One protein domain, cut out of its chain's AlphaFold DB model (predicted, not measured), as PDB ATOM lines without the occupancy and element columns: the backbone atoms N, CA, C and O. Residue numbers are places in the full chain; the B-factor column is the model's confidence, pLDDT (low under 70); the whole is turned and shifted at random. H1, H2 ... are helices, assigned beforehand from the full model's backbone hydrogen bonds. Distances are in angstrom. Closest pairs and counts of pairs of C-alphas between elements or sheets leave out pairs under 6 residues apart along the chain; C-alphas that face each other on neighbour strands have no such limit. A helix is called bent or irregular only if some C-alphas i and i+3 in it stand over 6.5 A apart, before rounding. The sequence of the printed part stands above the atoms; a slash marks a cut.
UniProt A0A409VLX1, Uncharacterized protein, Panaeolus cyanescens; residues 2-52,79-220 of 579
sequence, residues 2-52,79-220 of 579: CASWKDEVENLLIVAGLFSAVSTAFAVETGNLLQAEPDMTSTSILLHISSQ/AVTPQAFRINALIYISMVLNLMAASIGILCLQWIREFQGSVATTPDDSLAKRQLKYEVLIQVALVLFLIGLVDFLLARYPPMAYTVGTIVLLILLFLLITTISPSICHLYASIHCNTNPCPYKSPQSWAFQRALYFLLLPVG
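What this domain is: This is residues 2 to 52 and 79 to 220 of the 579 residues of an uncharacterized protein of Panaeolus cyanescens (UniProt A0A409VLX1). H1, H3, H4 and H5a run side by side. H2 sticks out at one end; H6 crosses near the other. The whole, 193 printed residues with six helices, is all helix, loose: radius of gyration of the C-alphas 22.8 A, spans 81 by 44 by 26 A.

Where its parts are: H1, residues 2 to 34, begins at C-alpha (-2.161, 22.837, -13.167). H2 is 38 to 52, H3 82 to 117, 52.2 A, H4 125 to 156. H5, 158 to 191, is by its hydrogen bonds one helix but bent, C-alphas 179 and 182 being 6.8 A apart: H5a to 179, H5b from 182. H6, 203 to 220, ends at (26.818, 35.831, 12.031).

How they stand to each other: H1 touches H3, closest C-alphas Leu 13 and Ala 102, 5.7 A. H3, H4 and H5a form an up-and-down bundle, each against the one before. In H2, H3 and H5b every O i to N i+4 pair is within hydrogen-bond range.

The domain as a whole: C-alphas 52 and 79 are 24.3 A apart across the cut; pLDDT is low at 117 to 135.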
ATOM      1  N   CYS A   2      -3.263  23.662 -13.692       78.19
ATOM      2  CA  CYS A   2      -2.161  22.837 -13.167       78.19
ATOM      3  C   CYS A   2      -2.245  21.346 -13.537       78.19
ATOM      4  O   CYS A   2      -1.206  20.736 -13.741       78.19
ATOM      5  N   ALA A   3      -3.453  20.778 -13.646       81.81
ATOM      6  CA  ALA A   3      -3.646  19.394 -14.093       81.81
ATOM      7  C   ALA A   3      -3.131  19.181 -15.528       81.81
ATOM      8  O   ALA A   3      -2.270  18.343 -15.741       81.81
ATOM      9  N   SER A   4      -3.537  20.035 -16.471       82.19
ATOM     10  CA  SER A   4      -3.083  19.961 -17.868       82.19
ATOM     11  C   SER A   4      -1.557  20.055 -18.010       82.19
ATOM     12  O   SER A   4      -0.964  19.233 -18.700       82.19
ATOM     13  N   TRP A   5      -0.906  20.994 -17.311       84.12
ATOM     14  CA  TRP A   5       0.561  21.096 -17.321       84.12
ATOM     15  C   TRP A   5       1.245  19.888 -16.677       84.12
ATOM     16  O   TRP A   5       2.307  19.464 -17.123       84.12
ATOM     17  N   LYS A   6       0.654  19.338 -15.614       88.31
ATOM     18  CA  LYS A   6       1.161  18.133 -14.960       88.31
ATOM     19  C   LYS A   6       1.111  16.938 -15.916       88.31
ATOM     20  O   LYS A   6       2.125  16.265 -16.058       88.31
ATOM     21  N   ASP A   7      -0.020  16.722 -16.584       89.62
ATOM     22  CA  ASP A   7      -0.216  15.593 -17.499       89.62
ATOM     23  C   ASP A   7       0.756  15.662 -18.690       89.62
ATOM     24  O   ASP A   7       1.356  14.659 -19.079       89.62
ATOM     25  N   GLU A   8       0.983  16.859 -19.240       89.56
ATOM     26  CA  GLU A   8       1.946  17.068 -20.327       89.56
ATOM     27  C   GLU A   8       3.384  16.746 -19.893       89.56
ATOM     28  O   GLU A   8       4.100  16.013 -20.579       89.56
ATOM     29  N   VAL A   9       3.802  17.232 -18.720       91.62
ATOM     30  CA  VAL A   9       5.143  16.959 -18.188       91.62
ATOM     31  C   VAL A   9       5.318  15.480 -17.830       91.62
ATOM     32  O   VAL A   9       6.374  14.912 -18.107       91.62
ATOM     33  N   GLU A  10       4.304  14.825 -17.259       92.19
ATOM     34  CA  GLU A  10       4.343  13.389 -16.954       92.19
ATOM     35  C   GLU A  10       4.486  12.541 -18.228       92.19
ATOM     36  O   GLU A  10       5.308  11.622 -18.259       92.19
ATOM     37  N   ASN A  11       3.796  12.901 -19.314       92.75
ATOM     38  CA  ASN A  11       3.957  12.237 -20.610       92.75
ATOM     39  C   ASN A  11       5.374  12.400 -21.182       92.75
ATOM     40  O   ASN A  11       5.979  11.422 -21.633       92.75
ATOM     41  N   LEU A  12       5.944  13.609 -21.121       91.94
ATOM     42  CA  LEU A  12       7.326  13.852 -21.550       91.94
ATOM     43  C   LEU A  12       8.338  13.043 -20.724       91.94
ATOM     44  O   LEU A  12       9.317  12.537 -21.274       91.94
ATOM     45  N   LEU A  13       8.093  12.865 -19.424       92.06
ATOM     46  CA  LEU A  13       8.944  12.059 -18.545       92.06
ATOM     47  C   LEU A  13       8.909  10.565 -18.888       92.06
ATOM     48  O   LEU A  13       9.949   9.908 -18.819       92.06
ATOM     49  N   ILE A  14       7.756  10.027 -19.296       93.31
ATOM     50  CA  ILE A  14       7.644   8.633 -19.757       93.31
ATOM     51  C   ILE A  14       8.491   8.427 -21.017       93.31
ATOM     52  O   ILE A  14       9.282   7.484 -21.090       93.31
ATOM     53  N   VAL A  15       8.374   9.341 -21.985       92.81
ATOM     54  CA  VAL A  15       9.174   9.305 -23.219       92.81
ATOM     55  C   VAL A  15      10.666   9.418 -22.902       92.81
ATOM     56  O   VAL A  15      11.467   8.651 -23.441       92.81
ATOM     57  N   ALA A  16      11.044  10.304 -21.978       93.00
ATOM     58  CA  ALA A  16      12.425  10.432 -21.529       93.00
ATOM     59  C   ALA A  16      12.940   9.134 -20.881       93.00
ATOM     60  O   ALA A  16      14.050   8.692 -21.178       93.00
ATOM     61  N   GLY A  17      12.140   8.465 -20.047       91.25
ATOM     62  CA  GLY A  17      12.502   7.172 -19.459       91.25
ATOM     63  C   GLY A  17      12.775   6.095 -20.516       91.25
ATOM     64  O   GLY A  17      13.813   5.433 -20.474       91.25
ATOM     65  N   LEU A  18      11.889   5.973 -21.509       93.75
ATOM     66  CA  LEU A  18      12.041   5.029 -22.624       93.75
ATOM     67  C   LEU A  18      13.295   5.325 -23.458       93.75
ATOM     68  O   LEU A  18      14.072   4.416 -23.751       93.75
ATOM     69  N   PHE A  19      13.543   6.596 -23.786       92.94
ATOM     70  CA  PHE A  19      14.751   6.996 -24.509       92.94
ATOM     71  C   PHE A  19      16.026   6.707 -23.703       92.94
ATOM     72  O   PHE A  19      17.026   6.252 -24.265       92.94
ATOM     73  N   SER A  20      15.999   6.903 -22.380       92.69
ATOM     74  CA  SER A  20      17.132   6.578 -21.503       92.69
ATOM     75  C   SER A  20      17.443   5.080 -21.512       92.69
ATOM     76  O   SER A  20      18.614   4.708 -21.534       92.69
ATOM     77  N   ALA A  21      16.426   4.214 -21.531       93.38
ATOM     78  CA  ALA A  21      16.623   2.766 -21.593       93.38
ATOM     79  C   ALA A  21      17.285   2.332 -22.912       93.38
ATOM     80  O   ALA A  21      18.284   1.611 -22.903       93.38
ATOM     81  N   VAL A  22      16.774   2.828 -24.042       94.62
ATOM     82  CA  VAL A  22      17.301   2.502 -25.376       94.62
ATOM     83  C   VAL A  22      18.728   3.027 -25.550       94.62
ATOM     84  O   VAL A  22      19.613   2.284 -25.967       94.62
ATOM     85  N   SER A  23      18.982   4.286 -25.182       93.12
ATOM     86  CA  SER A  23      20.326   4.879 -25.267       93.12
ATOM     87  C   SER A  23      21.340   4.184 -24.357       93.12
ATOM     88  O   SER A  23      22.482   4.008 -24.771       93.12
ATOM     89  N   THR A  24      20.935   3.713 -23.170       91.69
ATOM     90  CA  THR A  24      21.814   2.932 -22.281       91.69
ATOM     91  C   THR A  24      22.196   1.589 -22.908       91.69
ATOM     92  O   THR A  24      23.361   1.206 -22.845       91.69
ATOM     93  N   ALA A  25      21.257   0.894 -23.560       93.25
ATOM     94  CA  ALA A  25      21.552  -0.362 -24.256       93.25
ATOM     95  C   ALA A  25      22.584  -0.160 -25.376       93.25
ATOM     96  O   ALA A  25      23.573  -0.890 -25.451       93.25
ATOM     97  N   PHE A  26      22.410   0.889 -26.188       91.19
ATOM     98  CA  PHE A  26      23.402   1.249 -27.199       91.19
ATOM     99  C   PHE A  26      24.742   1.661 -26.581       91.19
ATOM    100  O   PHE A  26      25.775   1.250 -27.093       91.19
ATOM    101  N   ALA A  27      24.748   2.413 -25.475       90.56
ATOM    102  CA  ALA A  27      25.975   2.846 -24.803       90.56
ATOM    103  C   ALA A  27      26.822   1.673 -24.285       90.56
ATOM    104  O   ALA A  27      28.052   1.750 -24.321       90.56
ATOM    105  N   VAL A  28      26.172   0.600 -23.820       90.06
ATOM    106  CA  VAL A  28      26.838  -0.642 -23.400       90.06
ATOM    107  C   VAL A  28      27.443  -1.353 -24.608       90.06
ATOM    108  O   VAL A  28      28.631  -1.667 -24.590       90.06
ATOM    109  N   GLU A  29      26.663  -1.540 -25.675       89.44
ATOM    110  CA  GLU A  29      27.109  -2.249 -26.880       89.44
ATOM    111  C   GLU A  29      28.263  -1.517 -27.582       89.44
ATOM    112  O   GLU A  29      29.332  -2.077 -27.835       89.44
ATOM    113  N   THR A  30      28.097  -0.218 -27.843       88.69
ATOM    114  CA  THR A  30      29.118   0.592 -28.516       88.69
ATOM    115  C   THR A  30      30.282   0.947 -27.596       88.69
ATOM    116  O   THR A  30      31.346   1.332 -28.086       88.69
ATOM    117  N   GLY A  31      30.108   0.798 -26.278       83.50
ATOM    118  CA  GLY A  31      31.123   1.047 -25.260       83.50
ATOM    119  C   GLY A  31      32.351   0.150 -25.402       83.50
ATOM    120  O   GLY A  31      33.462   0.590 -25.099       83.50
ATOM    121  N   ASN A  32      32.175  -1.061 -25.937       83.38
ATOM    122  CA  ASN A  32      33.268  -1.990 -26.237       83.38
ATOM    123  C   ASN A  32      34.174  -1.478 -27.370       83.38
ATOM    124  O   ASN A  32      35.371  -1.745 -27.366       83.38
ATOM    125  N   LEU A  33      33.655  -0.645 -28.281       82.12
ATOM    126  CA  LEU A  33      34.435  -0.074 -29.390       82.12
ATOM    127  C   LEU A  33      35.480   0.961 -28.935       82.12
ATOM    128  O   LEU A  33      36.374   1.312 -29.704       82.12
ATOM    129  N   LEU A  34      35.381   1.473 -27.702       74.88
ATOM    130  CA  LEU A  34      36.378   2.378 -27.109       74.88
ATOM    131  C   LEU A  34      37.566   1.637 -26.483       74.88
ATOM    132  O   LEU A  34      38.441   2.264 -25.887       74.88
ATOM    133  N   GLN A  35      37.570   0.311 -26.559       73.56
ATOM    134  CA  GLN A  35      38.417  -0.562 -25.765       73.56
ATOM    135  C   GLN A  35      39.209  -1.480 -26.679       73.56
ATOM    136  O   GLN A  35      38.674  -2.002 -27.652       73.56
ATOM    137  N   ALA A  36      40.474  -1.725 -26.338       65.69
ATOM    138  CA  ALA A  36      41.200  -2.818 -26.958       65.69
ATOM    139  C   ALA A  36      40.573  -4.143 -26.510       65.69
ATOM    140  O   ALA A  36      40.413  -4.375 -25.308       65.69
ATOM    141  N   GLU A  37      40.234  -5.003 -27.465       64.75
ATOM    142  CA  GLU A  37      39.711  -6.332 -27.173       64.75
ATOM    143  C   GLU A  37      40.795  -7.161 -26.443       64.75
ATOM    144  O   GLU A  37      41.954  -7.201 -26.894       64.75
ATOM    145  N   PRO A  38      40.480  -7.781 -25.289       62.38
ATOM    146  CA  PRO A  38      41.457  -8.521 -24.482       62.38
ATOM    147  C   PRO A  38      42.075  -9.699 -25.251       62.38
ATOM    148  O   PRO A  38      43.242 -10.044 -25.050       62.38
ATOM    149  N   ASP A  39      41.338 -10.263 -26.204       61.06
ATOM    150  CA  ASP A  39      41.798 -11.378 -27.031       61.06
ATOM    151  C   ASP A  39      42.843 -10.922 -28.060       61.06
ATOM    152  O   ASP A  39      43.857 -11.584 -28.277       61.06
ATOM    153  N   MET A  40      42.684  -9.724 -28.625       61.66
ATOM    154  CA  MET A  40      43.641  -9.141 -29.576       61.66
ATOM    155  C   MET A  40      44.921  -8.653 -28.882       61.66
ATOM    156  O   MET A  40      46.028  -8.751 -29.417       61.66
ATOM    157  N   THR A  41      44.799  -8.144 -27.654       66.12
ATOM    158  CA  THR A  41      45.960  -7.736 -26.843       66.12
ATOM    159  C   THR A  41      46.726  -8.937 -26.294       66.12
ATOM    160  O   THR A  41      47.950  -8.954 -26.362       66.12
ATOM    161  N   SER A  42      46.046  -9.986 -25.828       72.44
ATOM    162  CA  SER A  42      46.712 -11.215 -25.380       72.44
ATOM    163  C   SER A  42      47.396 -11.956 -26.530       72.44
ATOM    164  O   SER A  42      48.551 -12.349 -26.384       72.44
ATOM    165  N   THR A  43      46.756 -12.082 -27.697       68.44
ATOM    166  CA  THR A  43      47.364 -12.705 -28.888       68.44
ATOM    167  C   THR A  43      48.552 -11.913 -29.427       68.44
ATOM    168  O   THR A  43      49.570 -12.512 -29.765       68.44
ATOM    169  N   SER A  44      48.486 -10.578 -29.449       66.12
ATOM    170  CA  SER A  44      49.632  -9.741 -29.843       66.12
ATOM    171  C   SER A  44      50.783  -9.797 -28.834       66.12
ATOM    172  O   SER A  44      51.941  -9.887 -29.244       66.12
ATOM    173  N   ILE A  45      50.492  -9.840 -27.528       73.38
ATOM    174  CA  ILE A  45      51.505 -10.069 -26.486       73.38
ATOM    175  C   ILE A  45      52.123 -11.464 -26.624       73.38
ATOM    176  O   ILE A  45      53.343 -11.590 -26.571       73.38
ATOM    177  N   LEU A  46      51.320 -12.508 -26.854       76.06
ATOM    178  CA  LEU A  46      51.797 -13.876 -27.075       76.06
ATOM    179  C   LEU A  46      52.660 -13.984 -28.337       76.06
ATOM    180  O   LEU A  46      53.711 -14.618 -28.296       76.06
ATOM    181  N   LEU A  47      52.275 -13.324 -29.434       72.69
ATOM    182  CA  LEU A  47      53.078 -13.237 -30.658       72.69
ATOM    183  C   LEU A  47      54.404 -12.506 -30.421       72.69
ATOM    184  O   LEU A  47      55.440 -12.914 -30.946       72.69
ATOM    185  N   HIS A  48      54.398 -11.455 -29.601       73.25
ATOM    186  CA  HIS A  48      55.615 -10.745 -29.228       73.25
ATOM    187  C   HIS A  48      56.520 -11.577 -28.305       73.25
ATOM    188  O   HIS A  48      57.723 -11.649 -28.530       73.25
ATOM    189  N   ILE A  49      55.964 -12.269 -27.309       77.44
ATOM    190  CA  ILE A  49      56.726 -13.193 -26.455       77.44
ATOM    191  C   ILE A  49      57.294 -14.337 -27.303       77.44
ATOM    192  O   ILE A  49      58.464 -14.677 -27.164       77.44
ATOM    193  N   SER A  50      56.508 -14.889 -28.231       77.56
ATOM    194  CA  SER A  50      56.947 -15.949 -29.141       77.56
ATOM    195  C   SER A  50      58.080 -15.499 -30.066       77.56
ATOM    196  O   SER A  50      58.966 -16.302 -30.355       77.56
ATOM    197  N   SER A  51      58.071 -14.248 -30.538       68.19
ATOM    198  CA  SER A  51      59.139 -13.709 -31.391       68.19
ATOM    199  C   SER A  51      60.406 -13.355 -30.603       68.19
ATOM    200  O   SER A  51      61.514 -13.537 -31.104       68.19
ATOM    201  N   GLN A  52      60.272 -12.926 -29.345       74.19
ATOM    202  CA  GLN A  52      61.412 -12.747 -28.445       74.19
ATOM    203  C   GLN A  52      62.051 -14.083 -28.054       74.19
ATOM    204  O   GLN A  52      63.276 -14.198 -28.037       74.19
ATOM    205  N   ALA A  79      44.359   2.488 -30.907       73.12
ATOM    206  CA  ALA A  79      43.863   3.809 -31.245       73.12
ATOM    207  C   ALA A  79      42.375   3.707 -31.582       73.12
ATOM    208  O   ALA A  79      41.974   2.955 -32.470       73.12
ATOM    209  N   VAL A  80      41.552   4.477 -30.871       80.00
ATOM    210  CA  VAL A  80      40.109   4.536 -31.120       80.00
ATOM    211  C   VAL A  80      39.862   5.117 -32.511       80.00
ATOM    212  O   VAL A  80      40.375   6.185 -32.852       80.00
ATOM    213  N   THR A  81      39.049   4.437 -33.323       86.25
ATOM    214  CA  THR A  81      38.699   4.948 -34.653       86.25
ATOM    215  C   THR A  81      37.841   6.220 -34.536       86.25
ATOM    216  O   THR A  81      36.971   6.311 -33.661       86.25
ATOM    217  N   PRO A  82      38.000   7.213 -35.434       85.75
ATOM    218  CA  PRO A  82      37.193   8.438 -35.397       85.75
ATOM    219  C   PRO A  82      35.679   8.186 -35.478       85.75
ATOM    220  O   PRO A  82      34.889   8.961 -34.940       85.75
ATOM    221  N   GLN A  83      35.264   7.099 -36.134       87.88
ATOM    222  CA  GLN A  83      33.866   6.680 -36.215       87.88
ATOM    223  C   GLN A  83      33.344   6.175 -34.864       87.88
ATOM    224  O   GLN A  83      32.293   6.637 -34.420       87.88
ATOM    225  N   ALA A  84      34.088   5.288 -34.191       87.00
ATOM    226  CA  ALA A  84      33.722   4.785 -32.867       87.00
ATOM    227  C   ALA A  84      33.613   5.925 -31.846       87.00
ATOM    228  O   ALA A  84      32.674   5.946 -31.048       87.00
ATOM    229  N   PHE A  85      34.512   6.914 -31.929       88.94
ATOM    230  CA  PHE A  85      34.438   8.122 -31.110       88.94
ATOM    231  C   PHE A  85      33.141   8.908 -31.346       88.94
ATOM    232  O   PHE A  85      32.453   9.235 -30.385       88.94
ATOM    233  N   ARG A  86      32.773   9.198 -32.603       91.38
ATOM    234  CA  ARG A  86      31.569   9.992 -32.921       91.38
ATOM    235  C   ARG A  86      30.280   9.308 -32.474       91.38
ATOM    236  O   ARG A  86      29.426   9.969 -31.891       91.38
ATOM    237  N   ILE A  87      30.152   8.007 -32.734       91.69
ATOM    238  CA  ILE A  87      28.963   7.222 -32.370       91.69
ATOM    239  C   ILE A  87      28.768   7.251 -30.856       91.69
ATOM    240  O   ILE A  87      27.715   7.660 -30.372       91.69
ATOM    241  N   ASN A  88      29.813   6.893 -30.111       91.81
ATOM    242  CA  ASN A  88      29.752   6.891 -28.660       91.81
ATOM    243  C   ASN A  88      29.538   8.302 -28.108       91.81
ATOM    244  O   ASN A  88      28.641   8.503 -27.299       91.81
ATOM    245  N   ALA A  89      30.270   9.313 -28.582       90.69
ATOM    246  CA  ALA A  89      30.067  10.688 -28.133       90.69
ATOM    247  C   ALA A  89      28.597  11.117 -28.267       90.69
ATOM    248  O   ALA A  89      28.019  11.596 -27.298       90.69
ATOM    249  N   LEU A  90      27.957  10.879 -29.415       92.25
ATOM    250  CA  LEU A  90      26.549  11.229 -29.615       92.25
ATOM    251  C   LEU A  90      25.604  10.452 -28.691       92.25
ATOM    252  O   LEU A  90      24.693  11.056 -28.128       92.25
ATOM    253  N   ILE A  91      25.833   9.151 -28.490       93.44
ATOM    254  CA  ILE A  91      25.013   8.320 -27.596       93.44
ATOM    255  C   ILE A  91      25.089   8.841 -26.157       93.44
ATOM    256  O   ILE A  91      24.054   9.155 -25.569       93.44
ATOM    257  N   TYR A  92      26.293   9.020 -25.612       92.00
ATOM    258  CA  TYR A  92      26.464   9.486 -24.234       92.00
ATOM    259  C   TYR A  92      25.984  10.934 -24.050       92.00
ATOM    260  O   TYR A  92      25.354  11.244 -23.041       92.00
ATOM    261  N   ILE A  93      26.197  11.814 -25.036       92.94
ATOM    262  CA  ILE A  93      25.654  13.181 -25.008       92.94
ATOM    263  C   ILE A  93      24.122  13.149 -25.014       92.94
ATOM    264  O   ILE A  93      23.498  13.827 -24.201       92.94
ATOM    265  N   SER A  94      23.505  12.347 -25.885       94.00
ATOM    266  CA  SER A  94      22.044  12.234 -25.958       94.00
ATOM    267  C   SER A  94      21.438  11.685 -24.662       94.00
ATOM    268  O   SER A  94      20.418  12.193 -24.200       94.00
ATOM    269  N   MET A  95      22.105  10.721 -24.021       93.19
ATOM    270  CA  MET A  95      21.718  10.177 -22.720       93.19
ATOM    271  C   MET A  95      21.742  11.258 -21.633       93.19
ATOM    272  O   MET A  95      20.771  11.431 -20.899       93.19
ATOM    273  N   VAL A  96      22.832  12.027 -21.561       93.44
ATOM    274  CA  VAL A  96      23.006  13.109 -20.583       93.44
ATOM    275  C   VAL A  96      21.983  14.234 -20.795       93.44
ATOM    276  O   VAL A  96      21.375  14.697 -19.829       93.44
ATOM    277  N   LEU A  97      21.733  14.642 -22.044       91.69
ATOM    278  CA  LEU A  97      20.719  15.654 -22.370       91.69
ATOM    279  C   LEU A  97      19.303  15.188 -22.017       91.69
ATOM    280  O   LEU A  97      18.504  15.968 -21.503       91.69
ATOM    281  N   ASN A  98      18.992  13.914 -22.242       93.19
ATOM    282  CA  ASN A  98      17.694  13.360 -21.885       93.19
ATOM    283  C   ASN A  98      17.496  13.265 -20.361       93.19
ATOM    284  O   ASN A  98      16.435  13.622 -19.851       93.19
ATOM    285  N   LEU A  99      18.529  12.871 -19.610       91.50
ATOM    286  CA  LEU A  99      18.501  12.911 -18.145       91.50
ATOM    287  C   LEU A  99      18.336  14.343 -17.612       91.50
ATOM    288  O   LEU A  99      17.616  14.558 -16.635       91.50
ATOM    289  N   MET A 100      18.941  15.332 -18.277       90.50
ATOM    290  CA  MET A 100      18.710  16.744 -17.971       90.50
ATOM    291  C   MET A 100      17.248  17.128 -18.215       90.50
ATOM    292  O   MET A 100      16.620  17.685 -17.316       90.50
ATOM    293  N   ALA A 101      16.690  16.813 -19.384       91.06
ATOM    294  CA  ALA A 101      15.292  17.101 -19.700       91.06
ATOM    295  C   ALA A 101      14.340  16.460 -18.676       91.06
ATOM    296  O   ALA A 101      13.438  17.129 -18.169       91.06
ATOM    297  N   ALA A 102      14.603  15.212 -18.277       91.25
ATOM    298  CA  ALA A 102      13.853  14.542 -17.221       91.25
ATOM    299  C   ALA A 102      13.991  15.252 -15.863       91.25
ATOM    300  O   ALA A 102      13.000  15.461 -15.165       91.25
ATOM    301  N   SER A 103      15.198  15.692 -15.493       88.31
ATOM    302  CA  SER A 103      15.414  16.445 -14.251       88.31
ATOM    303  C   SER A 103      14.645  17.773 -14.228       88.31
ATOM    304  O   SER A 103      14.054  18.117 -13.204       88.31
ATOM    305  N   ILE A 104      14.579  18.474 -15.366       87.88
ATOM    306  CA  ILE A 104      13.806  19.709 -15.529       87.88
ATOM    307  C   ILE A 104      12.308  19.410 -15.424       87.88
ATOM    308  O   ILE A 104      11.606  20.116 -14.710       87.88
ATOM    309  N   GLY A 105      11.821  18.341 -16.060       88.19
ATOM    310  CA  GLY A 105      10.427  17.909 -15.930       88.19
ATOM    311  C   GLY A 105      10.039  17.634 -14.473       88.19
ATOM    312  O   GLY A 105       9.024  18.134 -13.992       88.19
ATOM    313  N   ILE A 106      10.893  16.931 -13.724       87.44
ATOM    314  CA  ILE A 106      10.681  16.689 -12.289       87.44
ATOM    315  C   ILE A 106      10.671  18.010 -11.498       87.44
ATOM    316  O   ILE A 106       9.808  18.194 -10.641       87.44
ATOM    317  N   LEU A 107      11.576  18.953 -11.791       85.56
ATOM    318  CA  LEU A 107      11.573  20.287 -11.170       85.56
ATOM    319  C   LEU A 107      10.277  21.059 -11.463       85.56
ATOM    320  O   LEU A 107       9.701  21.654 -10.555       85.56
ATOM    321  N   CYS A 108       9.778  21.010 -12.698       85.44
ATOM    322  CA  CYS A 108       8.504  21.622 -13.067       85.44
ATOM    323  C   CYS A 108       7.339  21.013 -12.278       85.44
ATOM    324  O   CYS A 108       6.516  21.750 -11.734       85.44
ATOM    325  N   LEU A 109       7.294  19.682 -12.137       84.88
ATOM    326  CA  LEU A 109       6.290  19.011 -11.306       84.88
ATOM    327  C   LEU A 109       6.383  19.434  -9.837       84.88
ATOM    328  O   LEU A 109       5.353  19.621  -9.188       84.88
ATOM    329  N   GLN A 110       7.594  19.638  -9.313       81.00
ATOM    330  CA  GLN A 110       7.791  20.167  -7.963       81.00
ATOM    331  C   GLN A 110       7.240  21.585  -7.814       81.00
ATOM    332  O   GLN A 110       6.554  21.865  -6.832       81.00
ATOM    333  N   TRP A 111       7.492  22.464  -8.784       80.56
ATOM    334  CA  TRP A 111       6.968  23.832  -8.773       80.56
ATOM    335  C   TRP A 111       5.441  23.861  -8.857       80.56
ATOM    336  O   TRP A 111       4.803  24.609  -8.118       80.56
ATOM    337  N   ILE A 112       4.841  23.010  -9.697       78.75
ATOM    338  CA  ILE A 112       3.381  22.896  -9.817       78.75
ATOM    339  C   ILE A 112       2.764  22.402  -8.503       78.75
ATOM    340  O   ILE A 112       1.750  22.941  -8.059       78.75
ATOM    341  N   ARG A 113       3.376  21.410  -7.847       76.81
ATOM    342  CA  ARG A 113       2.890  20.901  -6.555       76.81
ATOM    343  C   ARG A 113       3.007  21.931  -5.440       76.81
ATOM    344  O   ARG A 113       2.068  22.060  -4.665       76.81
ATOM    345  N   GLU A 114       4.111  22.674  -5.364       72.75
ATOM    346  CA  GLU A 114       4.262  23.757  -4.381       72.75
ATOM    347  C   GLU A 114       3.222  24.860  -4.618       72.75
ATOM    348  O   GLU A 114       2.597  25.353  -3.678       72.75
ATOM    349  N   PHE A 115       2.967  25.194  -5.887       71.56
ATOM    350  CA  PHE A 115       1.916  26.134  -6.257       71.56
ATOM    351  C   PHE A 115       0.533  25.657  -5.780       71.56
ATOM    352  O   PHE A 115      -0.199  26.432  -5.171       71.56
ATOM    353  N   GLN A 116       0.196  24.377  -5.965       70.88
ATOM    354  CA  GLN A 116      -1.066  23.797  -5.482       70.88
ATOM    355  C   GLN A 116      -1.137  23.699  -3.948       70.88
ATOM    356  O   GLN A 116      -2.172  24.009  -3.358       70.88
ATOM    357  N   GLY A 117      -0.041  23.310  -3.293       63.00
ATOM    358  CA  GLY A 117       0.045  23.173  -1.835       63.00
ATOM    359  C   GLY A 117      -0.149  24.495  -1.091       63.00
ATOM    360  O   GLY A 117      -0.660  24.504   0.021       63.00
ATOM    361  N   SER A 118       0.162  25.631  -1.726       56.84
ATOM    362  CA  SER A 118      -0.080  26.957  -1.144       56.84
ATOM    363  C   SER A 118      -1.566  27.294  -0.917       56.84
ATOM    364  O   SER A 118      -1.874  28.193  -0.134       56.84
ATOM    365  N   VAL A 119      -2.480  26.560  -1.566       53.59
ATOM    366  CA  VAL A 119      -3.937  26.766  -1.508       53.59
ATOM    367  C   VAL A 119      -4.621  25.827  -0.497       53.59
ATOM    368  O   VAL A 119      -5.673  26.171   0.039       53.59
ATOM    369  N   ALA A 120      -4.027  24.671  -0.178       49.75
ATOM    370  CA  ALA A 120      -4.612  23.656   0.705       49.75
ATOM    371  C   ALA A 120      -3.906  23.629   2.072       49.75
ATOM    372  O   ALA A 120      -2.771  23.188   2.200       49.75
ATOM    373  N   THR A 121      -4.582  24.096   3.125       51.78
ATOM    374  CA  THR A 121      -4.033  24.187   4.497       51.78
ATOM    375  C   THR A 121      -4.240  22.913   5.343       51.78
ATOM    376  O   THR A 121      -4.077  22.936   6.564       51.78
ATOM    377  N   THR A 122      -4.601  21.789   4.716       51.41
ATOM    378  CA  THR A 122      -5.013  20.519   5.347       51.41
ATOM    379  C   THR A 122      -3.848  19.563   5.688       51.41
ATOM    380  O   THR A 122      -2.729  19.746   5.209       51.41
ATOM    381  N   PRO A 123      -4.067  18.513   6.523       51.81
ATOM    382  CA  PRO A 123      -3.059  17.513   6.948       51.81
ATOM    383  C   PRO A 123      -2.262  16.789   5.836       51.81
ATOM    384  O   PRO A 123      -1.255  16.134   6.141       51.81
ATOM    385  N   ASP A 124      -2.643  16.960   4.566       55.16
ATOM    386  CA  ASP A 124      -1.912  16.552   3.351       55.16
ATOM    387  C   ASP A 124      -0.469  17.069   3.305       55.16
ATOM    388  O   ASP A 124       0.428  16.446   2.732       55.16
ATOM    389  N   ASP A 125      -0.215  18.165   4.011       55.06
ATOM    390  CA  ASP A 125       1.082  18.812   4.159       55.06
ATOM    391  C   ASP A 125       2.172  17.873   4.720       55.06
ATOM    392  O   ASP A 125       3.372  18.064   4.505       55.06
ATOM    393  N   SER A 126       1.773  16.842   5.472       50.69
ATOM    394  CA  SER A 126       2.671  15.823   6.030       50.69
ATOM    395  C   SER A 126       3.048  14.731   5.016       50.69
ATOM    396  O   SER A 126       4.205  14.296   4.985       50.69
ATOM    397  N   LEU A 127       2.111  14.342   4.146       55.72
ATOM    398  CA  LEU A 127       2.321  13.381   3.060       55.72
ATOM    399  C   LEU A 127       3.126  14.010   1.921       55.72
ATOM    400  O   LEU A 127       4.070  13.387   1.429       55.72
ATOM    401  N   ALA A 128       2.850  15.277   1.594       55.81
ATOM    402  CA  ALA A 128       3.657  16.063   0.669       55.81
ATOM    403  C   ALA A 128       5.125  16.071   1.119       55.81
ATOM    404  O   ALA A 128       5.998  15.621   0.383       55.81
ATOM    405  N   LYS A 129       5.405  16.422   2.385       55.41
ATOM    406  CA  LYS A 129       6.767  16.409   2.963       55.41
ATOM    407  C   LYS A 129       7.475  15.056   2.869       55.41
ATOM    408  O   LYS A 129       8.703  15.032   2.793       55.41
ATOM    409  N   ARG A 130       6.744  13.934   2.889       57.84
ATOM    410  CA  ARG A 130       7.321  12.599   2.668       57.84
ATOM    411  C   ARG A 130       7.721  12.414   1.205       57.84
ATOM    412  O   ARG A 130       8.856  12.017   0.959       57.84
ATOM    413  N   GLN A 131       6.842  12.745   0.262       61.62
ATOM    414  CA  GLN A 131       7.129  12.631  -1.170       61.62
ATOM    415  C   GLN A 131       8.314  13.517  -1.589       61.62
ATOM    416  O   GLN A 131       9.180  13.078  -2.341       61.62
ATOM    417  N   LEU A 132       8.434  14.708  -0.990       60.22
ATOM    418  CA  LEU A 132       9.548  15.630  -1.226       60.22
ATOM    419  C   LEU A 132      10.923  15.032  -0.889       60.22
ATOM    420  O   LEU A 132      11.905  15.324  -1.567       60.22
ATOM    421  N   LYS A 133      11.016  14.173   0.137       60.34
ATOM    422  CA  LYS A 133      12.288  13.522   0.499       60.34
ATOM    423  C   LYS A 133      12.754  12.541  -0.575       60.34
ATOM    424  O   LYS A 133      13.951  12.470  -0.840       60.34
ATOM    425  N   TYR A 134      11.830  11.808  -1.192       66.00
ATOM    426  CA  TYR A 134      12.166  10.837  -2.234       66.00
ATOM    427  C   TYR A 134      12.610  11.520  -3.529       66.00
ATOM    428  O   TYR A 134      13.529  11.047  -4.186       66.00
ATOM    429  N   GLU A 135      12.038  12.671  -3.871       69.50
ATOM    430  CA  GLU A 135      12.424  13.384  -5.094       69.50
ATOM    431  C   GLU A 135      13.773  14.100  -4.977       69.50
ATOM    432  O   GLU A 135      14.536  14.150  -5.941       69.50
ATOM    433  N   VAL A 136      14.111  14.605  -3.784       74.44
ATOM    434  CA  VAL A 136      15.475  15.080  -3.498       74.44
ATOM    435  C   VAL A 136      16.467  13.922  -3.616       74.44
ATOM    436  O   VAL A 136      17.536  14.096  -4.193       74.44
ATOM    437  N   LEU A 137      16.105  12.728  -3.129       79.38
ATOM    438  CA  LEU A 137      16.956  11.543  -3.237       79.38
ATOM    439  C   LEU A 137      17.204  11.147  -4.699       79.38
ATOM    440  O   LEU A 137      18.336  10.826  -5.042       79.38
ATOM    441  N   ILE A 138      16.184  11.231  -5.563       82.50
ATOM    442  CA  ILE A 138      16.323  10.969  -7.005       82.50
ATOM    443  C   ILE A 138      17.307  11.949  -7.646       82.50
ATOM    444  O   ILE A 138      18.165  11.534  -8.420       82.50
ATOM    445  N   GLN A 139      17.239  13.237  -7.313       83.25
ATOM    446  CA  GLN A 139      18.197  14.193  -7.863       83.25
ATOM    447  C   GLN A 139      19.618  13.999  -7.338       83.25
ATOM    448  O   GLN A 139      20.569  14.122  -8.105       83.25
ATOM    449  N   VAL A 140      19.783  13.661  -6.059       85.81
ATOM    450  CA  VAL A 140      21.101  13.306  -5.515       85.81
ATOM    451  C   VAL A 140      21.648  12.064  -6.224       85.81
ATOM    452  O   VAL A 140      22.813  12.054  -6.616       85.81
ATOM    453  N   ALA A 141      20.807  11.053  -6.455       89.19
ATOM    454  CA  ALA A 141      21.173   9.867  -7.222       89.19
ATOM    455  C   ALA A 141      21.569  10.219  -8.665       89.19
ATOM    456  O   ALA A 141      22.559   9.692  -9.162       89.19
ATOM    457  N   LEU A 142      20.863  11.153  -9.311       89.31
ATOM    458  CA  LEU A 142      21.213  11.648 -10.641       89.31
ATOM    459  C   LEU A 142      22.582  12.342 -10.654       89.31
ATOM    460  O   LEU A 142      23.392  12.068 -11.534       89.31
ATOM    461  N   VAL A 143      22.871  13.213  -9.682       89.94
ATOM    462  CA  VAL A 143      24.178  13.887  -9.584       89.94
ATOM    463  C   VAL A 143      25.297  12.866  -9.376       89.94
ATOM    464  O   VAL A 143      26.313  12.928 -10.064       89.94
ATOM    465  N   LEU A 144      25.101  11.892  -8.480       91.56
ATOM    466  CA  LEU A 144      26.055  10.801  -8.260       91.56
ATOM    467  C   LEU A 144      26.263   9.963  -9.525       91.56
ATOM    468  O   LEU A 144      27.400   9.637  -9.858       91.56
ATOM    469  N   PHE A 145      25.187   9.663 -10.256       92.38
ATOM    470  CA  PHE A 145      25.253   8.956 -11.530       92.38
ATOM    471  C   PHE A 145      26.061   9.737 -12.574       92.38
ATOM    472  O   PHE A 145      26.929   9.160 -13.217       92.38
ATOM    473  N   LEU A 146      25.832  11.047 -12.717       91.56
ATOM    474  CA  LEU A 146      26.574  11.886 -13.664       91.56
ATOM    475  C   LEU A 146      28.064  11.988 -13.306       91.56
ATOM    476  O   LEU A 146      28.904  11.946 -14.201       91.56
ATOM    477  N   ILE A 147      28.400  12.081 -12.015       92.94
ATOM    478  CA  ILE A 147      29.796  12.052 -11.549       92.94
ATOM    479  C   ILE A 147      30.432  10.698 -11.884       92.94
ATOM    480  O   ILE A 147      31.502  10.662 -12.488       92.94
ATOM    481  N   GLY A 148      29.754   9.595 -11.555       92.44
ATOM    482  CA  GLY A 148      30.224   8.245 -11.869       92.44
ATOM    483  C   GLY A 148      30.360   7.991 -13.372       92.44
ATOM    484  O   GLY A 148      31.290   7.316 -13.792       92.44
ATOM    485  N   LEU A 149      29.490   8.578 -14.198       91.19
ATOM    486  CA  LEU A 149      29.572   8.494 -15.655       91.19
ATOM    487  C   LEU A 149      30.828   9.192 -16.192       91.19
ATOM    488  O   LEU A 149      31.509   8.646 -17.057       91.19
ATOM    489  N   VAL A 150      31.148  10.386 -15.683       92.81
ATOM    490  CA  VAL A 150      32.376  11.100 -16.064       92.81
ATOM    491  C   VAL A 150      33.608  10.318 -15.614       92.81
ATOM    492  O   VAL A 150      34.534  10.170 -16.405       92.81
ATOM    493  N   ASP A 151      33.605   9.767 -14.399       92.75
ATOM    494  CA  ASP A 151      34.706   8.945 -13.878       92.75
ATOM    495  C   ASP A 151      34.906   7.655 -14.695       92.75
ATOM    496  O   ASP A 151      36.018   7.327 -15.112       92.75
ATOM    497  N   PHE A 152      33.811   6.981 -15.053       89.75
ATOM    498  CA  PHE A 152      33.826   5.823 -15.947       89.75
ATOM    499  C   PHE A 152      34.417   6.165 -17.323       89.75
ATOM    500  O   PHE A 152      35.261   5.435 -17.848       89.75
ATOM    501  N   LEU A 153      34.017   7.299 -17.909       89.81
ATOM    502  CA  LEU A 153      34.558   7.754 -19.190       89.81
ATOM    503  C   LEU A 153      36.028   8.178 -19.079       89.81
ATOM    504  O   LEU A 153      36.778   7.956 -20.029       89.81
ATOM    505  N   LEU A 154      36.460   8.746 -17.945       89.94
ATOM    506  CA  LEU A 154      37.866   9.082 -17.691       89.94
ATOM    507  C   LEU A 154      38.731   7.826 -17.674       89.94
ATOM    508  O   LEU A 154      39.782   7.804 -18.314       89.94
ATOM    509  N   ALA A 155      38.263   6.772 -17.001       87.88
ATOM    510  CA  ALA A 155      38.943   5.485 -16.974       87.88
ATOM    511  C   ALA A 155      39.019   4.841 -18.366       87.88
ATOM    512  O   ALA A 155      39.956   4.084 -18.635       87.88
ATOM    513  N   ARG A 156      38.053   5.132 -19.257       84.00
ATOM    514  CA  ARG A 156      37.972   4.471 -20.562       84.00
ATOM    515  C   ARG A 156      38.621   5.192 -21.720       84.00
ATOM    516  O   ARG A 156      39.410   4.586 -22.443       84.00
ATOM    517  N   TYR A 157      38.285   6.457 -21.911       88.06
ATOM    518  CA  TYR A 157      38.852   7.282 -22.962       88.06
ATOM    519  C   TYR A 157      38.789   8.765 -22.547       88.06
ATOM    520  O   TYR A 157      37.766   9.427 -22.761       88.06
ATOM    521  N   PRO A 158      39.883   9.323 -21.987       89.00
ATOM    522  CA  PRO A 158      39.902  10.677 -21.428       89.00
ATOM    523  C   PRO A 158      39.389  11.788 -22.362       89.00
ATOM    524  O   PRO A 158      38.654  12.655 -21.889       89.00
ATOM    525  N   PRO A 159      39.677  11.784 -23.684       88.44
ATOM    526  CA  PRO A 159      39.163  12.819 -24.582       88.44
ATOM    527  C   PRO A 159      37.631  12.879 -24.646       88.44
ATOM    528  O   PRO A 159      37.065  13.961 -24.771       88.44
ATOM    529  N   MET A 160      36.951  11.737 -24.521       88.19
ATOM    530  CA  MET A 160      35.487  11.687 -24.472       88.19
ATOM    531  C   MET A 160      34.937  12.113 -23.113       88.19
ATOM    532  O   MET A 160      33.875  12.727 -23.037       88.19
ATOM    533  N   ALA A 161      35.669  11.840 -22.036       91.19
ATOM    534  CA  ALA A 161      35.293  12.327 -20.721       91.19
ATOM    535  C   ALA A 161      35.310  13.858 -20.655       91.19
ATOM    536  O   ALA A 161      34.415  14.445 -20.057       91.19
ATOM    537  N   TYR A 162      36.266  14.523 -21.315       92.00
ATOM    538  CA  TYR A 162      36.267  15.985 -21.391       92.00
ATOM    539  C   TYR A 162      35.064  16.522 -22.177       92.00
ATOM    540  O   TYR A 162      34.417  17.468 -21.728       92.00
ATOM    541  N   THR A 163      34.706  15.919 -23.315       90.88
ATOM    542  CA  THR A 163      33.554  16.390 -24.102       90.88
ATOM    543  C   THR A 163      32.235  16.189 -23.362       90.88
ATOM    544  O   THR A 163      31.482  17.147 -23.200       90.88
ATOM    545  N   VAL A 164      31.967  14.989 -22.841       92.38
ATOM    546  CA  VAL A 164      30.741  14.711 -22.074       92.38
ATOM    547  C   VAL A 164      30.750  15.476 -20.747       92.38
ATOM    548  O   VAL A 164      29.741  16.065 -20.361       92.38
ATOM    549  N   GLY A 165      31.901  15.550 -20.080       93.00
ATOM    550  CA  GLY A 165      32.087  16.239 -18.807       93.00
ATOM    551  C   GLY A 165      31.822  17.741 -18.875       93.00
ATOM    552  O   GLY A 165      31.228  18.280 -17.946       93.00
ATOM    553  N   THR A 166      32.171  18.426 -19.973       92.56
ATOM    554  CA  THR A 166      31.807  19.851 -20.134       92.56
ATOM    555  C   THR A 166      30.294  20.058 -20.179       92.56
ATOM    556  O   THR A 166      29.785  20.985 -19.551       92.56
ATOM    557  N   ILE A 167      29.556  19.170 -20.846       93.06
ATOM    558  CA  ILE A 167      28.090  19.230 -20.900       93.06
ATOM    559  C   ILE A 167      27.500  18.918 -19.522       93.06
ATOM    560  O   ILE A 167      26.643  19.659 -19.045       93.06
ATOM    561  N   VAL A 168      28.002  17.884 -18.841       93.19
ATOM    562  CA  VAL A 168      27.609  17.556 -17.460       93.19
ATOM    563  C   VAL A 168      27.858  18.737 -16.521       93.19
ATOM    564  O   VAL A 168      26.986  19.074 -15.723       93.19
ATOM    565  N   LEU A 169      28.998  19.419 -16.638       92.62
ATOM    566  CA  LEU A 169      29.305  20.604 -15.840       92.62
ATOM    567  C   LEU A 169      28.285  21.723 -16.077       92.62
ATOM    568  O   LEU A 169      27.788  22.301 -15.113       92.62
ATOM    569  N   LEU A 170      27.936  22.012 -17.335       90.94
ATOM    570  CA  LEU A 170      26.909  23.008 -17.665       90.94
ATOM    571  C   LEU A 170      25.544  22.642 -17.063       90.94
ATOM    572  O   LEU A 170      24.850  23.509 -16.531       90.94
ATOM    573  N   ILE A 171      25.184  21.356 -17.087       88.69
ATOM    574  CA  ILE A 171      23.946  20.846 -16.488       88.69
ATOM    575  C   ILE A 171      23.946  21.043 -14.975       88.69
ATOM    576  O   ILE A 171      22.989  21.577 -14.415       88.69
ATOM    577  N   LEU A 172      25.031  20.648 -14.309       88.44
ATOM    578  CA  LEU A 172      25.174  20.806 -12.866       88.44
ATOM    579  C   LEU A 172      25.159  22.283 -12.465       88.44
ATOM    580  O   LEU A 172      24.521  22.630 -11.474       88.44
ATOM    581  N   LEU A 173      25.786  23.165 -13.249       88.69
ATOM    582  CA  LEU A 173      25.723  24.610 -13.035       88.69
ATOM    583  C   LEU A 173      24.291  25.138 -13.155       88.69
ATOM    584  O   LEU A 173      23.869  25.919 -12.308       88.69
ATOM    585  N   PHE A 174      23.521  24.697 -14.150       86.56
ATOM    586  CA  PHE A 174      22.114  25.075 -14.281       86.56
ATOM    587  C   PHE A 174      21.276  24.623 -13.070       86.56
ATOM    588  O   PHE A 174      20.526  25.421 -12.497       86.56
ATOM    589  N   LEU A 175      21.438  23.373 -12.623       83.69
ATOM    590  CA  LEU A 175      20.762  22.851 -11.427       83.69
ATOM    591  C   LEU A 175      21.172  23.618 -10.159       83.69
ATOM    592  O   LEU A 175      20.346  23.918  -9.296       83.69
ATOM    593  N   LEU A 176      22.443  24.001 -10.062       85.31
ATOM    594  CA  LEU A 176      22.968  24.774  -8.945       85.31
ATOM    595  C   LEU A 176      22.407  26.205  -8.955       85.31
ATOM    596  O   LEU A 176      21.914  26.671  -7.929       85.31
ATOM    597  N   ILE A 177      22.387  26.884 -10.105       85.06
ATOM    598  CA  ILE A 177      21.810  28.230 -10.251       85.06
ATOM    599  C   ILE A 177      20.327  28.227  -9.869       85.06
ATOM    600  O   ILE A 177      19.897  29.074  -9.084       85.06
ATOM    601  N   THR A 178      19.549  27.271 -10.380       80.88
ATOM    602  CA  THR A 178      18.112  27.162 -10.077       80.88
ATOM    603  C   THR A 178      17.848  26.842  -8.601       80.88
ATOM    604  O   THR A 178      16.887  27.356  -8.031       80.88
ATOM    605  N   THR A 179      18.740  26.097  -7.940       81.06
ATOM    606  CA  THR A 179      18.654  25.806  -6.497       81.06
ATOM    607  C   THR A 179      19.050  27.004  -5.624       81.06
ATOM    608  O   THR A 179      18.418  27.269  -4.596       81.06
ATOM    609  N   ILE A 180      20.080  27.758  -6.017       81.06
ATOM    610  CA  ILE A 180      20.620  28.877  -5.230       81.06
ATOM    611  C   ILE A 180      19.816  30.170  -5.427       81.06
ATOM    612  O   ILE A 180      19.653  30.933  -4.471       81.06
ATOM    613  N   SER A 181      19.284  30.419  -6.626       79.75
ATOM    614  CA  SER A 181      18.510  31.621  -6.976       79.75
ATOM    615  C   SER A 181      17.471  32.037  -5.915       79.75
ATOM    616  O   SER A 181      17.570  33.159  -5.408       79.75
ATOM    617  N   PRO A 182      16.537  31.169  -5.474       75.19
ATOM    618  CA  PRO A 182      15.561  31.525  -4.438       75.19
ATOM    619  C   PRO A 182      16.204  31.872  -3.086       75.19
ATOM    620  O   PRO A 182      15.702  32.746  -2.381       75.19
ATOM    621  N   SER A 183      17.341  31.259  -2.740       73.19
ATOM    622  CA  SER A 183      18.068  31.560  -1.498       73.19
ATOM    623  C   SER A 183      18.706  32.948  -1.537       73.19
ATOM    624  O   SER A 183      18.608  33.691  -0.560       73.19
ATOM    625  N   ILE A 184      19.297  33.334  -2.674       75.19
ATOM    626  CA  ILE A 184      19.839  34.688  -2.884       75.19
ATOM    627  C   ILE A 184      18.711  35.714  -2.824       75.19
ATOM    628  O   ILE A 184      18.819  36.699  -2.094       75.19
ATOM    629  N   CYS A 185      17.611  35.467  -3.538       73.00
ATOM    630  CA  CYS A 185      16.451  36.348  -3.516       73.00
ATOM    631  C   CYS A 185      15.914  36.558  -2.105       73.00
ATOM    632  O   CYS A 185      15.578  37.675  -1.726       73.00
ATOM    633  N   HIS A 186      15.819  35.483  -1.327       70.00
ATOM    634  CA  HIS A 186      15.290  35.548   0.022       70.00
ATOM    635  C   HIS A 186      16.260  36.248   0.980       70.00
ATOM    636  O   HIS A 186      15.833  37.034   1.827       70.00
ATOM    637  N   LEU A 187      17.566  35.991   0.874       72.12
ATOM    638  CA  LEU A 187      18.572  36.710   1.655       72.12
ATOM    639  C   LEU A 187      18.512  38.211   1.345       72.12
ATOM    640  O   LEU A 187      18.481  39.032   2.260       72.12
ATOM    641  N   TYR A 188      18.408  38.555   0.060       70.44
ATOM    642  CA  TYR A 188      18.247  39.930  -0.384       70.44
ATOM    643  C   TYR A 188      16.937  40.538   0.127       70.44
ATOM    644  O   TYR A 188      16.983  41.629   0.676       70.44
ATOM    645  N   ALA A 189      15.806  39.826   0.057       66.62
ATOM    646  CA  ALA A 189      14.504  40.276   0.564       66.62
ATOM    647  C   ALA A 189      14.500  40.509   2.085       66.62
ATOM    648  O   ALA A 189      13.888  41.456   2.580       66.62
ATOM    649  N   SER A 190      15.208  39.660   2.837       65.19
ATOM    650  CA  SER A 190      15.357  39.790   4.290       65.19
ATOM    651  C   SER A 190      16.122  41.057   4.692       65.19
ATOM    652  O   SER A 190      15.932  41.554   5.806       65.19
ATOM    653  N   ILE A 191      16.997  41.556   3.813       66.56
ATOM    654  CA  ILE A 191      17.780  42.785   4.012       66.56
ATOM    655  C   ILE A 191      17.037  43.990   3.410       66.56
ATOM    656  O   ILE A 191      16.879  45.017   4.065       66.56
ATOM    657  N   HIS A 192      16.529  43.845   2.188       64.75
ATOM    658  CA  HIS A 192      15.837  44.848   1.388       64.75
ATOM    659  C   HIS A 192      14.389  44.400   1.172       64.75
ATOM    660  O   HIS A 192      14.089  43.617   0.274       64.75
ATOM    661  N   CYS A 193      13.467  44.926   1.979       57.53
ATOM    662  CA  CYS A 193      12.057  44.516   2.050       57.53
ATOM    663  C   CYS A 193      11.206  44.857   0.804       57.53
ATOM    664  O   CYS A 193       9.989  44.966   0.898       57.53
ATOM    665  N   ASN A 194      11.815  45.041  -0.368       56.78
ATOM    666  CA  ASN A 194      11.160  45.572  -1.560       56.78
ATOM    667  C   ASN A 194      11.244  44.662  -2.797       56.78
ATOM    668  O   ASN A 194      10.981  45.102  -3.913       56.78
ATOM    669  N   THR A 195      11.627  43.396  -2.630       56.81
ATOM    670  CA  THR A 195      11.743  42.455  -3.752       56.81
ATOM    671  C   THR A 195      10.568  41.496  -3.854       56.81
ATOM    672  O   THR A 195       9.953  41.090  -2.861       56.81
ATOM    673  N   ASN A 196      10.253  41.126  -5.095       56.47
ATOM    674  CA  ASN A 196       9.234  40.132  -5.391       56.47
ATOM    675  C   ASN A 196       9.667  38.746  -4.889       56.47
ATOM    676  O   ASN A 196      10.863  38.438  -4.908       56.47
ATOM    677  N   PRO A 197       8.716  37.910  -4.431       61.91
ATOM    678  CA  PRO A 197       9.015  36.521  -4.116       61.91
ATOM    679  C   PRO A 197       9.534  35.822  -5.376       61.91
ATOM    680  O   PRO A 197       8.982  36.005  -6.461       61.91
ATOM    681  N   CYS A 198      10.610  35.048  -5.239       65.38
ATOM    682  CA  CYS A 198      11.219  34.416  -6.402       65.38
ATOM    683  C   CYS A 198      10.378  33.246  -6.932       65.38
ATOM    684  O   CYS A 198       9.802  32.509  -6.129       65.38
ATOM    685  N   PRO A 199      10.294  33.089  -8.269       63.78
ATOM    686  CA  PRO A 199       9.400  32.123  -8.911       63.78
ATOM    687  C   PRO A 199       9.881  30.670  -8.782       63.78
ATOM    688  O   PRO A 199       9.067  29.756  -8.779       63.78
ATOM    689  N   TYR A 200      11.186  30.443  -8.616       63.78
ATOM    690  CA  TYR A 200      11.791  29.104  -8.576       63.78
ATOM    691  C   TYR A 200      11.843  28.513  -7.160       63.78
ATOM    692  O   TYR A 200      12.908  28.146  -6.660       63.78
ATOM    693  N   LYS A 201      10.702  28.451  -6.471       69.56
ATOM    694  CA  LYS A 201      10.621  27.821  -5.144       69.56
ATOM    695  C   LYS A 201      10.494  26.320  -5.308       69.56
ATOM    696  O   LYS A 201       9.519  25.836  -5.867       69.56
ATOM    697  N   SER A 202      11.492  25.591  -4.826       72.38
ATOM    698  CA  SER A 202      11.512  24.136  -4.863       72.38
ATOM    699  C   SER A 202      11.815  23.565  -3.471       72.38
ATOM    700  O   SER A 202      12.353  24.250  -2.593       72.38
ATOM    701  N   PRO A 203      11.496  22.288  -3.241       69.44
ATOM    702  CA  PRO A 203      11.881  21.571  -2.026       69.44
ATOM    703  C   PRO A 203      13.402  21.497  -1.829       69.44
ATOM    704  O   PRO A 203      13.896  21.524  -0.701       69.44
ATOM    705  N   GLN A 204      14.162  21.423  -2.922       72.56
ATOM    706  CA  GLN A 204      15.628  21.372  -2.877       72.56
ATOM    707  C   GLN A 204      16.218  22.708  -2.468       72.56
ATOM    708  O   GLN A 204      17.109  22.750  -1.619       72.56
ATOM    709  N   SER A 205      15.681  23.806  -3.003       78.56
ATOM    710  CA  SER A 205      16.100  25.127  -2.562       78.56
ATOM    711  C   SER A 205      15.719  25.399  -1.110       78.56
ATOM    712  O   SER A 205      16.481  26.062  -0.417       78.56
ATOM    713  N   TRP A 206      14.627  24.816  -0.597       75.19
ATOM    714  CA  TRP A 206      14.297  24.865   0.835       75.19
ATOM    715  C   TRP A 206      15.336  24.153   1.706       75.19
ATOM    716  O   TRP A 206      15.786  24.687   2.722       75.19
ATOM    717  N   ALA A 207      15.725  22.936   1.312       74.19
ATOM    718  CA  ALA A 207      16.752  22.171   2.012       74.19
ATOM    719  C   ALA A 207      18.092  22.921   2.005       74.19
ATOM    720  O   ALA A 207      18.731  23.053   3.053       74.19
ATOM    721  N   PHE A 208      18.464  23.487   0.853       79.38
ATOM    722  CA  PHE A 208      19.653  24.319   0.708       79.38
ATOM    723  C   PHE A 208      19.579  25.583   1.571       79.38
ATOM    724  O   PHE A 208      20.520  25.883   2.298       79.38
ATOM    725  N   GLN A 209      18.450  26.295   1.574       76.69
ATOM    726  CA  GLN A 209      18.261  27.496   2.384       76.69
ATOM    727  C   GLN A 209      18.352  27.192   3.885       76.69
ATOM    728  O   GLN A 209      18.947  27.960   4.640       76.69
ATOM    729  N   ARG A 210      17.816  26.054   4.339       75.62
ATOM    730  CA  ARG A 210      17.973  25.607   5.730       75.62
ATOM    731  C   ARG A 210      19.419  25.290   6.077       75.62
ATOM    732  O   ARG A 210      19.875  25.716   7.136       75.62
ATOM    733  N   ALA A 211      20.130  24.582   5.202       76.56
ATOM    734  CA  ALA A 211      21.555  24.327   5.379       76.56
ATOM    735  C   ALA A 211      22.347  25.645   5.433       76.56
ATOM    736  O   ALA A 211      23.174  25.839   6.323       76.56
ATOM    737  N   LEU A 212      22.019  26.594   4.551       78.19
ATOM    738  CA  LEU A 212      22.611  27.924   4.514       78.19
ATOM    739  C   LEU A 212      22.346  28.700   5.809       78.19
ATOM    740  O   LEU A 212      23.273  29.277   6.365       78.19
ATOM    741  N   TYR A 213      21.120  28.702   6.334       74.00
ATOM    742  CA  TYR A 213      20.822  29.354   7.613       74.00
ATOM    743  C   TYR A 213      21.498  28.685   8.796       74.00
ATOM    744  O   TYR A 213      21.988  29.381   9.682       74.00
ATOM    745  N   PHE A 214      21.570  27.357   8.799       74.81
ATOM    746  CA  PHE A 214      22.304  26.620   9.818       74.81
ATOM    747  C   PHE A 214      23.795  26.987   9.822       74.81
ATOM    748  O   PHE A 214      24.393  27.069  10.890       74.81
ATOM    749  N   LEU A 215      24.375  27.280   8.652       76.06
ATOM    750  CA  LEU A 215      25.773  27.685   8.503       76.06
ATOM    751  C   LEU A 215      26.006  29.187   8.767       76.06
ATOM    752  O   LEU A 215      26.963  29.553   9.443       76.06
ATOM    753  N   LEU A 216      25.129  30.072   8.284       72.88
ATOM    754  CA  LEU A 216      25.286  31.528   8.401       72.88
ATOM    755  C   LEU A 216      24.967  32.070   9.797       72.88
ATOM    756  O   LEU A 216      25.527  33.089  10.190       72.88
ATOM    757  N   LEU A 217      24.075  31.434  10.558       72.00
ATOM    758  CA  LEU A 217      23.684  31.921  11.881       72.00
ATOM    759  C   LEU A 217      24.814  31.844  12.929       72.00
ATOM    760  O   LEU A 217      25.037  32.858  13.595       72.00
ATOM    761  N   PRO A 218      25.574  30.736  13.074       71.19
ATOM    762  CA  PRO A 218      26.727  30.706  13.973       71.19
ATOM    763  C   PRO A 218      27.829  31.668  13.518       71.19
ATOM    764  O   PRO A 218      28.373  32.386  14.350       71.19
ATOM    765  N   VAL A 219      28.086  31.772  12.207       71.50
ATOM    766  CA  VAL A 219      29.058  32.728  11.645       71.50
ATOM    767  C   VAL A 219      28.634  34.171  11.929       71.50
ATOM    768  O   VAL A 219      29.444  34.975  12.376       71.50
ATOM    769  N   GLY A 220      27.357  34.505  11.744       66.69
ATOM    770  CA  GLY A 220      26.818  35.831  12.031       66.69
ATOM    771  C   GLY A 220      26.892  36.190  13.515       66.69
ATOM    772  O   GLY A 220      27.262  37.312  13.846       66.69
TER     773      GLY A 220